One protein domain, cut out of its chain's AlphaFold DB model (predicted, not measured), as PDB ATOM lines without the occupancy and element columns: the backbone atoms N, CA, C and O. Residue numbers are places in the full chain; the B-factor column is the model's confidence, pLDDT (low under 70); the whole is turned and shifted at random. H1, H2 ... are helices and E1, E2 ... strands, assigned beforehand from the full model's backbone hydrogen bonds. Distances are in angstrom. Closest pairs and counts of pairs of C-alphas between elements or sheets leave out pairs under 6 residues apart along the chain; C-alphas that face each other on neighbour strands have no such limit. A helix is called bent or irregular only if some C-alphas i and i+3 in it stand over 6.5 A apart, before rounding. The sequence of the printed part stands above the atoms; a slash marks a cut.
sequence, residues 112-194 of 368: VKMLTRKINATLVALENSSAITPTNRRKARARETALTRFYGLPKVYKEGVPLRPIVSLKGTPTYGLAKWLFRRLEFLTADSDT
ATOM      1  N   VAL A 112     -15.268 -80.596  58.968       79.88
ATOM      2  CA  VAL A 112     -16.699 -80.870  58.760       79.88
ATOM      3  C   VAL A 112     -17.018 -82.361  58.806       79.88
ATOM      4  O   VAL A 112     -17.922 -82.767  59.531       79.88
ATOM      5  N   LYS A 113     -16.251 -83.206  58.104       82.94
ATOM      6  CA  LYS A 113     -16.489 -84.662  58.095       82.94
ATOM      7  C   LYS A 113     -16.355 -85.268  59.494       82.94
ATOM      8  O   LYS A 113     -17.197 -86.061  59.914       82.94
ATOM      9  N   MET A 114     -15.307 -84.878  60.223       82.75
ATOM     10  CA  MET A 114     -15.070 -85.339  61.590       82.75
ATOM     11  C   MET A 114     -16.180 -84.862  62.532       82.75
ATOM     12  O   MET A 114     -16.678 -85.653  63.331       82.75
ATOM     13  N   LEU A 115     -16.582 -83.596  62.419       79.50
ATOM     14  CA  LEU A 115     -17.639 -82.992  63.222       79.50
ATOM     15  C   LEU A 115     -18.986 -83.685  62.983       79.50
ATOM     16  O   LEU A 115     -19.631 -84.099  63.940       79.50
ATOM     17  N   THR A 116     -19.369 -83.911  61.724       84.81
ATOM     18  CA  THR A 116     -20.590 -84.645  61.359       84.81
ATOM     19  C   THR A 116     -20.585 -86.064  61.919       84.81
ATOM     20  O   THR A 116     -21.597 -86.518  62.455       84.81
ATOM     21  N   ARG A 117     -19.446 -86.770  61.840       86.62
ATOM     22  CA  ARG A 117     -19.307 -88.112  62.423       86.62
ATOM     23  C   ARG A 117     -19.500 -88.079  63.938       86.62
ATOM     24  O   ARG A 117     -20.258 -88.894  64.451       86.62
ATOM     25  N   LYS A 118     -18.861 -87.131  64.632       84.38
ATOM     26  CA  LYS A 118     -18.997 -86.959  66.087       84.38
ATOM     27  C   LYS A 118     -20.443 -86.656  66.482       84.38
ATOM     28  O   LYS A 118     -20.987 -87.378  67.304       84.38
ATOM     29  N   ILE A 119     -21.086 -85.679  65.837       85.06
ATOM     30  CA  ILE A 119     -22.491 -85.319  66.096       85.06
ATOM     31  C   ILE A 119     -23.400 -86.541  65.940       85.06
ATOM     32  O   ILE A 119     -24.175 -86.863  66.837       85.06
ATOM     33  N   ASN A 120     -23.298 -87.244  64.812       90.19
ATOM     34  CA  ASN A 120     -24.169 -88.382  64.540       90.19
ATOM     35  C   ASN A 120     -23.898 -89.561  65.487       90.19
ATOM     36  O   ASN A 120     -24.852 -90.223  65.889       90.19
ATOM     37  N   ALA A 121     -22.645 -89.795  65.890       89.88
ATOM     38  CA  ALA A 121     -22.306 -90.795  66.902       89.88
ATOM     39  C   ALA A 121     -22.907 -90.445  68.276       89.88
ATOM     40  O   ALA A 121     -23.524 -91.300  68.905       89.88
ATOM     41  N   THR A 122     -22.814 -89.183  68.709       84.62
ATOM     42  CA  THR A 122     -23.430 -88.712  69.960       84.62
ATOM     43  C   THR A 122     -24.949 -88.866  69.936       84.62
ATOM     44  O   THR A 122     -25.539 -89.316  70.912       84.62
ATOM     45  N   LEU A 123     -25.599 -88.554  68.813       84.00
ATOM     46  CA  LEU A 123     -27.045 -88.723  68.680       84.00
ATOM     47  C   LEU A 123     -27.488 -90.196  68.723       84.00
ATOM     48  O   LEU A 123     -28.581 -90.479  69.204       84.00
ATOM     49  N   VAL A 124     -26.667 -91.128  68.231       89.06
ATOM     50  CA  VAL A 124     -26.922 -92.573  68.380       89.06
ATOM     51  C   VAL A 124     -26.750 -93.003  69.836       89.06
ATOM     52  O   VAL A 124     -27.599 -93.715  70.358       89.06
ATOM     53  N   ALA A 125     -25.709 -92.525  70.523       84.06
ATOM     54  CA  ALA A 125     -25.519 -92.816  71.944       84.06
ATOM     55  C   ALA A 125     -26.708 -92.331  72.800       84.06
ATOM     56  O   ALA A 125     -27.170 -93.065  73.667       84.06
ATOM     57  N   LEU A 126     -27.247 -91.142  72.504       75.94
ATOM     58  CA  LEU A 126     -28.435 -90.594  73.174       75.94
ATOM     59  C   LEU A 126     -29.723 -91.389  72.892       75.94
ATOM     60  O   LEU A 126     -30.625 -91.414  73.726       75.94
ATOM     61  N   GLU A 127     -29.845 -92.002  71.712       85.56
ATOM     62  CA  GLU A 127     -30.971 -92.887  71.382       85.56
ATOM     63  C   GLU A 127     -30.849 -94.214  72.137       85.56
ATOM     64  O   GLU A 127     -31.811 -94.655  72.757       85.56
ATOM     65  N   ASN A 128     -29.650 -94.804  72.161       86.06
ATOM     66  CA  ASN A 128     -29.375 -96.043  72.892       86.06
ATOM     67  C   ASN A 128     -29.579 -95.881  74.405       86.06
ATOM     68  O   ASN A 128     -30.011 -96.817  75.070       86.06
ATOM     69  N   SER A 129     -29.314 -94.691  74.951       86.25
ATOM     70  CA  SER A 129     -29.585 -94.368  76.354       86.25
ATOM     71  C   SER A 129     -31.045 -93.984  76.624       86.25
ATOM     72  O   SER A 129     -31.356 -93.526  77.720       86.25
ATOM     73  N   SER A 130     -31.936 -94.092  75.631       83.25
ATOM     74  CA  SER A 130     -33.345 -93.671  75.703       83.25
ATOM     75  C   SER A 130     -33.570 -92.187  76.055       83.25
ATOM     76  O   SER A 130     -34.692 -91.789  76.359       83.25
ATOM     77  N   ALA A 131     -32.540 -91.334  75.965       74.12
ATOM     78  CA  ALA A 131     -32.650 -89.898  76.245       74.12
ATOM     79  C   ALA A 131     -33.351 -89.139  75.105       74.12
ATOM     80  O   ALA A 131     -33.959 -88.087  75.315       74.12
ATOM     81  N   ILE A 132     -33.279 -89.671  73.880       81.38
ATOM     82  CA  ILE A 132     -34.004 -89.148  72.721       81.38
ATOM     83  C   ILE A 132     -34.679 -90.273  71.936       81.38
ATOM     84  O   ILE A 132     -34.150 -91.368  71.789       81.38
ATOM     85  N   THR A 133     -35.840 -89.976  71.356       86.31
ATOM     86  CA  THR A 133     -36.540 -90.914  70.469       86.31
ATOM     87  C   THR A 133     -35.875 -90.996  69.087       86.31
ATOM     88  O   THR A 133     -35.272 -90.010  68.634       86.31
ATOM     89  N   PRO A 134     -36.082 -92.095  68.333       88.69
ATOM     90  CA  PRO A 134     -35.597 -92.220  66.956       88.69
ATOM     91  C   PRO A 134     -36.045 -91.069  66.046       88.69
ATOM     92  O   PRO A 134     -35.295 -90.579  65.197       88.69
ATOM     93  N   THR A 135     -37.262 -90.567  66.257       88.44
ATOM     94  CA  THR A 135     -37.808 -89.409  65.542       88.44
ATOM     95  C   THR A 135     -37.031 -88.127  65.845       88.44
ATOM     96  O   THR A 135     -36.735 -87.355  64.931       88.44
ATOM     97  N   ASN A 136     -36.660 -87.892  67.107       81.56
ATOM     98  CA  ASN A 136     -35.867 -86.725  67.497       81.56
ATOM     99  C   ASN A 136     -34.436 -86.807  66.970       81.56
ATOM    100  O   ASN A 136     -33.931 -85.819  66.438       81.56
ATOM    101  N   ARG A 137     -33.828 -87.996  66.993       86.50
ATOM    102  CA  ARG A 137     -32.532 -88.227  66.354       86.50
ATOM    103  C   ARG A 137     -32.561 -87.882  64.867       86.50
ATOM    104  O   ARG A 137     -31.680 -87.174  64.388       86.50
ATOM    105  N   ARG A 138     -33.581 -88.327  64.122       87.25
ATOM    106  CA  ARG A 138     -33.724 -88.011  62.684       87.25
ATOM    107  C   ARG A 138     -33.835 -86.508  62.410       87.25
ATOM    108  O   ARG A 138     -33.367 -86.075  61.353       87.25
ATOM    109  N   LYS A 139     -34.443 -85.747  63.332       84.88
ATOM    110  CA  LYS A 139     -34.583 -84.280  63.279       84.88
ATOM    111  C   LYS A 139     -33.279 -83.545  63.619       84.88
ATOM    112  O   LYS A 139     -32.996 -82.534  62.990       84.88
ATOM    113  N   ALA A 140     -32.493 -84.056  64.566       81.44
ATOM    114  CA  ALA A 140     -31.219 -83.466  64.992       81.44
ATOM    115  C   ALA A 140     -30.011 -83.897  64.135       81.44
ATOM    116  O   ALA A 140     -28.936 -83.308  64.240       81.44
ATOM    117  N   ARG A 141     -30.172 -84.936  63.302       85.88
ATOM    118  CA  ARG A 141     -29.103 -85.540  62.493       85.88
ATOM    119  C   ARG A 141     -28.398 -84.507  61.613       85.88
ATOM    120  O   ARG A 141     -29.035 -83.854  60.787       85.88
ATOM    121  N   ALA A 142     -27.072 -84.471  61.696       84.88
ATOM    122  CA  ALA A 142     -26.237 -83.681  60.802       84.88
ATOM    123  C   ALA A 142     -26.218 -84.316  59.399       84.88
ATOM    124  O   ALA A 142     -25.735 -85.442  59.229       84.88
ATOM    125  N   ARG A 143     -26.770 -83.607  58.404       74.75
ATOM    126  CA  ARG A 143     -26.825 -84.028  56.985       74.75
ATOM    127  C   ARG A 143     -25.993 -83.145  56.060       74.75
ATOM    128  O   ARG A 143     -25.587 -83.583  54.993       74.75
ATOM    129  N   GLU A 144     -25.781 -81.901  56.462       68.31
ATOM    130  CA  GLU A 144     -25.205 -80.859  55.626       68.31
ATOM    131  C   GLU A 144     -23.671 -80.894  55.730       68.31
ATOM    132  O   GLU A 144     -23.128 -81.215  56.786       68.31
ATOM    133  N   THR A 145     -22.962 -80.609  54.635       66.44
ATOM    134  CA  THR A 145     -21.494 -80.752  54.536       66.44
ATOM    135  C   THR A 145     -20.782 -79.462  54.135       66.44
ATOM    136  O   THR A 145     -19.588 -79.496  53.831       66.44
ATOM    137  N   ALA A 146     -21.486 -78.329  54.094       66.50
ATOM    138  CA  ALA A 146     -20.886 -77.068  53.684       66.50
ATOM    139  C   ALA A 146     -20.128 -76.413  54.846       66.50
ATOM    140  O   ALA A 146     -20.535 -76.476  56.009       66.50
ATOM    141  N   LEU A 147     -19.017 -75.758  54.508       69.69
ATOM    142  CA  LEU A 147     -18.380 -74.797  55.399       69.69
ATOM    143  C   LEU A 147     -19.221 -73.519  55.441       69.69
ATOM    144  O   LEU A 147     -19.787 -73.093  54.432       69.69
ATOM    145  N   THR A 148     -19.287 -72.916  56.625       76.75
ATOM    146  CA  THR A 148     -19.962 -71.634  56.840       76.75
ATOM    147  C   THR A 148     -19.335 -70.529  55.993       76.75
ATOM    148  O   THR A 148     -18.119 -70.497  55.788       76.75
ATOM    149  N   ARG A 149     -20.165 -69.599  55.513       76.00
ATOM    150  CA  ARG A 149     -19.690 -68.400  54.815       76.00
ATOM    151  C   ARG A 149     -19.453 -67.284  55.820       76.00
ATOM    152  O   ARG A 149     -20.353 -66.940  56.586       76.00
ATOM    153  N   PHE A 150     -18.264 -66.698  55.767       81.00
ATOM    154  CA  PHE A 150     -17.955 -65.451  56.452       81.00
ATOM    155  C   PHE A 150     -18.250 -64.265  55.534       81.00
ATOM    156  O   PHE A 150     -17.890 -64.284  54.356       81.00
ATOM    157  N   TYR A 151     -18.868 -63.224  56.078       78.94
ATOM    158  CA  TYR A 151     -18.913 -61.911  55.448       78.94
ATOM    159  C   TYR A 151     -18.985 -60.818  56.510       78.94
ATOM    160  O   TYR A 151     -19.558 -60.994  57.581       78.94
ATOM    161  N   GLY A 152     -18.395 -59.670  56.203       77.69
ATOM    162  CA  GLY A 152     -18.517 -58.459  56.999       77.69
ATOM    163  C   GLY A 152     -19.639 -57.559  56.491       77.69
ATOM    164  O   GLY A 152     -19.711 -57.319  55.285       77.69
ATOM    165  N   LEU A 153     -20.473 -57.024  57.386       77.44
ATOM    166  CA  LEU A 153     -21.357 -55.896  57.073       77.44
ATOM    167  C   LEU A 153     -20.634 -54.577  57.395       77.44
ATOM    168  O   LEU A 153     -20.262 -54.387  58.557       77.44
ATOM    169  N   PRO A 154     -20.419 -53.677  56.418       73.88
ATOM    170  CA  PRO A 154     -19.806 -52.375  56.666       73.88
ATOM    171  C   PRO A 154     -20.627 -51.546  57.654       73.88
ATOM    172  O   PRO A 154     -21.830 -51.362  57.473       73.88
ATOM    173  N   LYS A 155     -19.983 -51.031  58.702       77.75
ATOM    174  CA  LYS A 155     -20.590 -50.058  59.615       77.75
ATOM    175  C   LYS A 155     -20.291 -48.653  59.086       77.75
ATOM    176  O   LYS A 155     -19.363 -48.015  59.560       77.75
ATOM    177  N   VAL A 156     -21.047 -48.216  58.076       69.19
ATOM    178  CA  VAL A 156     -20.830 -46.948  57.337       69.19
ATOM    179  C   VAL A 156     -20.910 -45.688  58.202       69.19
ATOM    180  O   VAL A 156     -20.342 -44.670  57.846       69.19
ATOM    181  N   TYR A 157     -21.555 -45.786  59.361       56.56
ATOM    182  CA  TYR A 157     -21.687 -44.720  60.354       56.56
ATOM    183  C   TYR A 157     -20.483 -44.604  61.311       56.56
ATOM    184  O   TYR A 157     -20.532 -43.845  62.275       56.56
ATOM    185  N   LYS A 158     -19.437 -45.420  61.129       55.31
ATOM    186  CA  LYS A 158     -18.232 -45.431  61.968       55.31
ATOM    187  C   LYS A 158     -17.012 -45.059  61.150       55.31
ATOM    188  O   LYS A 158     -16.857 -45.548  60.030       55.31
ATOM    189  N   GLU A 159     -16.125 -44.284  61.761       65.69
ATOM    190  CA  GLU A 159     -14.831 -43.930  61.186       65.69
ATOM    191  C   GLU A 159     -14.048 -45.189  60.771       65.69
ATOM    192  O   GLU A 159     -14.108 -46.232  61.432       65.69
ATOM    193  N   GLY A 160     -13.401 -45.137  59.603       74.88
ATOM    194  CA  GLY A 160     -12.726 -46.287  58.990       74.88
ATOM    195  C   GLY A 160     -13.657 -47.379  58.432       74.88
ATOM    196  O   GLY A 160     -13.179 -48.353  57.844       74.88
ATOM    197  N   VAL A 161     -14.982 -47.236  58.571       78.06
ATOM    198  CA  VAL A 161     -16.020 -48.169  58.091       78.06
ATOM    199  C   VAL A 161     -15.697 -49.632  58.459       78.06
ATOM    200  O   VAL A 161     -15.510 -50.487  57.583       78.06
ATOM    201  N   PRO A 162     -15.584 -49.963  59.760       81.56
ATOM    202  CA  PRO A 162     -15.221 -51.299  60.208       81.56
ATOM    203  C   PRO A 162     -16.296 -52.327  59.842       81.56
ATOM    204  O   PRO A 162     -17.497 -52.042  59.823       81.56
ATOM    205  N   LEU A 163     -15.872 -53.570  59.619       80.38
ATOM    206  CA  LEU A 163     -16.781 -54.671  59.317       80.38
ATOM    207  C   LEU A 163     -17.398 -55.255  60.599       80.38
ATOM    208  O   LEU A 163     -16.723 -55.488  61.600       80.38
ATOM    209  N   ARG A 164     -18.705 -55.531  60.575       81.56
ATOM    210  CA  ARG A 164     -19.370 -56.427  61.531       81.56
ATOM    211  C   ARG A 164     -19.221 -57.864  61.017       81.56
ATOM    212  O   ARG A 164     -19.830 -58.155  59.988       81.56
ATOM    213  N   PRO A 165     -18.458 -58.745  61.684       79.44
ATOM    214  CA  PRO A 165     -18.264 -60.110  61.211       79.44
ATOM    215  C   PRO A 165     -19.558 -60.916  61.355       79.44
ATOM    216  O   PRO A 165     -20.180 -60.907  62.417       79.44
ATOM    217  N   ILE A 166     -19.960 -61.607  60.291       80.00
ATOM    218  CA  ILE A 166     -21.106 -62.515  60.263       80.00
ATOM    219  C   ILE A 166     -20.637 -63.879  59.763       80.00
ATOM    220  O   ILE A 166     -19.983 -63.991  58.727       80.00
ATOM    221  N   VAL A 167     -21.007 -64.924  60.503       76.00
ATOM    222  CA  VAL A 167     -20.745 -66.325  60.165       76.00
ATOM    223  C   VAL A 167     -22.086 -66.997  59.893       76.00
ATOM    224  O   VAL A 167     -22.867 -67.245  60.809       76.00
ATOM    225  N   SER A 168     -22.384 -67.267  58.625       77.81
ATOM    226  CA  SER A 168     -23.665 -67.849  58.223       77.81
ATOM    227  C   SER A 168     -23.656 -69.368  58.346       77.81
ATOM    228  O   SER A 168     -23.172 -70.083  57.468       77.81
ATOM    229  N   LEU A 169     -24.249 -69.865  59.433       76.06
ATOM    230  CA  LEU A 169     -24.314 -71.295  59.744       76.06
ATOM    231  C   LEU A 169     -25.358 -72.070  58.921       76.06
ATOM    232  O   LEU A 169     -25.508 -73.274  59.120       76.06
ATOM    233  N   LYS A 170     -26.087 -71.428  58.001       77.50
ATOM    234  CA  LYS A 170     -27.081 -72.106  57.157       77.50
ATOM    235  C   LYS A 170     -26.384 -73.118  56.238       77.50
ATOM    236  O   LYS A 170     -25.452 -72.754  55.526       77.50
ATOM    237  N   GLY A 171     -26.843 -74.369  56.229       74.56
ATOM    238  CA  GLY A 171     -26.212 -75.431  55.439       74.56
ATOM    239  C   GLY A 171     -24.989 -76.073  56.112       74.56
ATOM    240  O   GLY A 171     -24.234 -76.780  55.443       74.56
ATOM    241  N   THR A 172     -24.756 -75.816  57.403       80.62
ATOM    242  CA  THR A 172     -23.674 -76.449  58.173       80.62
ATOM    243  C   THR A 172     -24.183 -77.651  58.976       80.62
ATOM    244  O   THR A 172     -25.327 -77.653  59.432       80.62
ATOM    245  N   PRO A 173     -23.329 -78.653  59.268       77.38
ATOM    246  CA  PRO A 173     -23.708 -79.828  60.063       77.38
ATOM    247  C   PRO A 173     -24.420 -79.529  61.393       77.38
ATOM    248  O   PRO A 173     -25.154 -80.373  61.900       77.38
ATOM    249  N   THR A 174     -24.183 -78.352  61.979       79.19
ATOM    250  CA  THR A 174     -24.703 -77.944  63.288       79.19
ATOM    251  C   THR A 174     -26.024 -77.184  63.216       79.19
ATOM    252  O   THR A 174     -26.674 -77.046  64.248       79.19
ATOM    253  N   TYR A 175     -26.467 -76.715  62.045       78.06
ATOM    254  CA  TYR A 175     -27.646 -75.848  61.928       78.06
ATOM    255  C   TYR A 175     -28.936 -76.526  62.410       78.06
ATOM    256  O   TYR A 175     -29.636 -76.016  63.289       78.06
ATOM    257  N   GLY A 176     -29.230 -77.717  61.875       79.38
ATOM    258  CA  GLY A 176     -30.397 -78.505  62.280       79.38
ATOM    259  C   GLY A 176     -30.337 -78.942  63.747       79.38
ATOM    260  O   GLY A 176     -31.343 -78.867  64.455       79.38
ATOM    261  N   LEU A 177     -29.144 -79.318  64.220       80.19
ATOM    262  CA  LEU A 177     -28.895 -79.675  65.618       80.19
ATOM    263  C   LEU A 177     -29.166 -78.493  66.558       80.19
ATOM    264  O   LEU A 177     -29.878 -78.656  67.543       80.19
ATOM    265  N   ALA A 178     -28.649 -77.304  66.241       78.94
ATOM    266  CA  ALA A 178     -28.837 -76.097  67.039       78.94
ATOM    267  C   ALA A 178     -30.318 -75.705  67.131       78.94
ATOM    268  O   ALA A 178     -30.808 -75.405  68.215       78.94
ATOM    269  N   LYS A 179     -31.066 -75.792  66.022       78.88
ATOM    270  CA  LYS A 179     -32.517 -75.543  66.016       78.88
ATOM    271  C   LYS A 179     -33.286 -76.562  66.858       78.88
ATOM    272  O   LYS A 179     -34.258 -76.205  67.523       78.88
ATOM    273  N   TRP A 180     -32.876 -77.831  66.818       83.62
ATOM    274  CA  TRP A 180     -33.469 -78.879  67.646       83.62
ATOM    275  C   TRP A 180     -33.171 -78.661  69.138       83.62
ATOM    276  O   TRP A 180     -34.091 -78.768  69.946       83.62
ATOM    277  N   LEU A 181     -31.933 -78.294  69.488       75.62
ATOM    278  CA  LEU A 181     -31.526 -77.968  70.860       75.62
ATOM    279  C   LEU A 181     -32.257 -76.741  71.400       75.62
ATOM    280  O   LEU A 181     -32.777 -76.799  72.506       75.62
ATOM    281  N   PHE A 182     -32.360 -75.667  70.613       74.56
ATOM    282  CA  PHE A 182     -33.070 -74.451  71.007       74.56
ATOM    283  C   PHE A 182     -34.498 -74.764  71.468       74.56
ATOM    284  O   PHE A 182     -34.854 -74.473  72.600       74.56
ATOM    285  N   ARG A 183     -35.267 -75.501  70.655       77.44
ATOM    286  CA  ARG A 183     -36.642 -75.923  70.991       77.44
ATOM    287  C   ARG A 183     -36.745 -76.806  72.235       77.44
ATOM    288  O   ARG A 183     -37.831 -76.986  72.768       77.44
ATOM    289  N   ARG A 184     -35.649 -77.453  72.630       71.75
ATOM    290  CA  ARG A 184     -35.599 -78.332  73.802       71.75
ATOM    291  C   ARG A 184     -35.153 -77.611  75.055       71.75
ATOM    292  O   ARG A 184     -35.490 -78.087  76.122       71.75
ATOM    293  N   LEU A 185     -34.408 -76.522  74.922       67.56
ATOM    294  CA  LEU A 185     -33.832 -75.767  76.031       67.56
ATOM    295  C   LEU A 185     -34.543 -74.428  76.262       67.56
ATOM    296  O   LEU A 185     -34.257 -73.768  77.250       67.56
ATOM    297  N   GLU A 186     -35.481 -74.047  75.393       61.25
ATOM    298  CA  GLU A 186     -36.272 -72.811  75.481       61.25
ATOM    299  C   GLU A 186     -36.960 -72.638  76.845       61.25
ATOM    300  O   GLU A 186     -36.975 -71.537  77.394       61.25
ATOM    301  N   PHE A 187     -37.426 -73.742  77.446       63.56
ATOM    302  CA  PHE A 187     -38.054 -73.736  78.772       63.56
ATOM    303  C   PHE A 187     -37.117 -73.250  79.889       63.56
ATOM    304  O   PHE A 187     -37.592 -72.698  80.873       63.56
ATOM    305  N   LEU A 188     -35.794 -73.396  79.739       51.00
ATOM    306  CA  LEU A 188     -34.820 -72.929  80.735       51.00
ATOM    307  C   LEU A 188     -34.788 -71.400  80.858       51.00
ATOM    308  O   LEU A 188     -34.218 -70.870  81.806       51.00
ATOM    309  N   THR A 189     -35.371 -70.693  79.889       53.75
ATOM    310  CA  THR A 189     -35.396 -69.229  79.819       53.75
ATOM    311  C   THR A 189     -36.809 -68.644  79.783       53.75
ATOM    312  O   THR A 189     -36.941 -67.427  79.700       53.75
ATOM    313  N   ALA A 190     -37.851 -69.484  79.829       47.62
ATOM    314  CA  ALA A 190     -39.239 -69.079  79.587       47.62
ATOM    315  C   ALA A 190     -39.833 -68.188  80.697       47.62
ATOM    316  O   ALA A 190     -40.585 -67.271  80.383       47.62
ATOM    317  N   ASP A 191     -39.419 -68.388  81.954       48.47
ATOM    318  CA  ASP A 191     -39.954 -67.677  83.132       48.47
ATOM    319  C   ASP A 191     -38.945 -66.702  83.764       48.47
ATOM    320  O   ASP A 191     -39.045 -66.324  84.929       48.47
ATOM    321  N   SER A 192     -37.912 -66.308  83.019       46.41
ATOM    322  CA  SER A 192     -36.921 -65.366  83.535       46.41
ATOM    323  C   SER A 192     -37.479 -63.942  83.548       46.41
ATOM    324  O   SER A 192     -37.679 -63.331  82.499       46.41
ATOM    325  N   ASP A 193     -37.603 -63.349  84.738       41.31
ATOM    326  CA  ASP A 193     -38.014 -61.947  84.920       41.31
ATOM    327  C   ASP A 193     -37.109 -60.936  84.193       41.31
ATOM    328  O   ASP A 193     -37.521 -59.811  83.884       41.31
ATOM    329  N   THR A 194     -35.879 -61.348  83.882       38.28
ATOM    330  CA  THR A 194     -34.849 -60.533  83.221       38.28
ATOM    331  C   THR A 194     -34.752 -60.767  81.716       38.28
ATOM    332  O   THR A 194     -34.031 -60.043  81.026       38.28
TER     333      THR A 194
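What this domain is: This is residues 112 to 194 of the 368 residues of the protein "Hypothetical protein" of Spirometra erinaceieuropaei (UniProt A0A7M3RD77). A long, flat, open arrangement has a helical hairpin of H1 and H2 at one end of its longest axis and a two-stranded hairpin of E1 and E2 at the other. H3 begins between these two ends, with its early turns packed on H2, and runs off to one side, where residues 182 to 194 stick out, of which 182 to 189 belong to H3. The printed part has 83 residues, with three named helices and two named strands in the order H1, H2, E1, E2, H3; the sheet, in the order E1, E2, is antiparallel, and the class is mixed, helices and strands. The whole is only just loose, close to extended, with a radius of gyration of the C-alphas of 17.5 A and spans of 55 by 41 by 15 A.

Where its parts are: H1 holds residues 112 to 128 and is 24.3 A long, beginning at C-alpha 112 at (-16.699, -80.870, 58.760). H2, residues 134 to 140, is 10.0 A long. E1 holds residues 149 to 154, 16.1 A, and E2 residues 163 to 168, 14.9 A, beginning at C-alpha 163 at (-16.781, -54.671, 59.317). H3, residues 175 to 189, is 20.6 A long and ends at C-alpha 189 at (-35.396, -69.229, 79.819). It is irregular: C-alphas 184 and 187 are 7.2 A apart.

How they stand to each other: H1 touches H2 with residues 123 to 127 alone; the closest C-alphas are those of Leu 123 and Arg 137, 6.0 A apart. The two form a helical hairpin, at a shallow tilt of 29 degrees, opposite ways. E1 and E2 form a hairpin of antiparallel strands, with 152 degrees between their directions. N 153 and O 164, at 2.9 A, and N 166 and O 151, at 2.8 A, are within hydrogen-bond range. H3 touches H2 with residues 176 to 180 alone; the closest C-alphas are those of Ala 140 and Leu 177, 4.5 A apart. Their lines are about perpendicular, at 79 degrees. H1 is apart from H3 and from both strands. In H1 and H2 every O i to N i+4 pair is within hydrogen-bond range; in H3, 8 of 11 are.

The domain as a whole: The C-alphas farthest apart are those of Asn 128 and Glu 159, at 55.4 A. Without the residues that stand free, the body of 70 residues spans 55 by 21 by 14 A. The printed part has no cut. The link from H1 to H2 is tight, the other three are short, and no link is long. The mean pLDDT of the printed part is 75.9, with residues 144 to 147, 156 to 159 and 185 to 194 under 70.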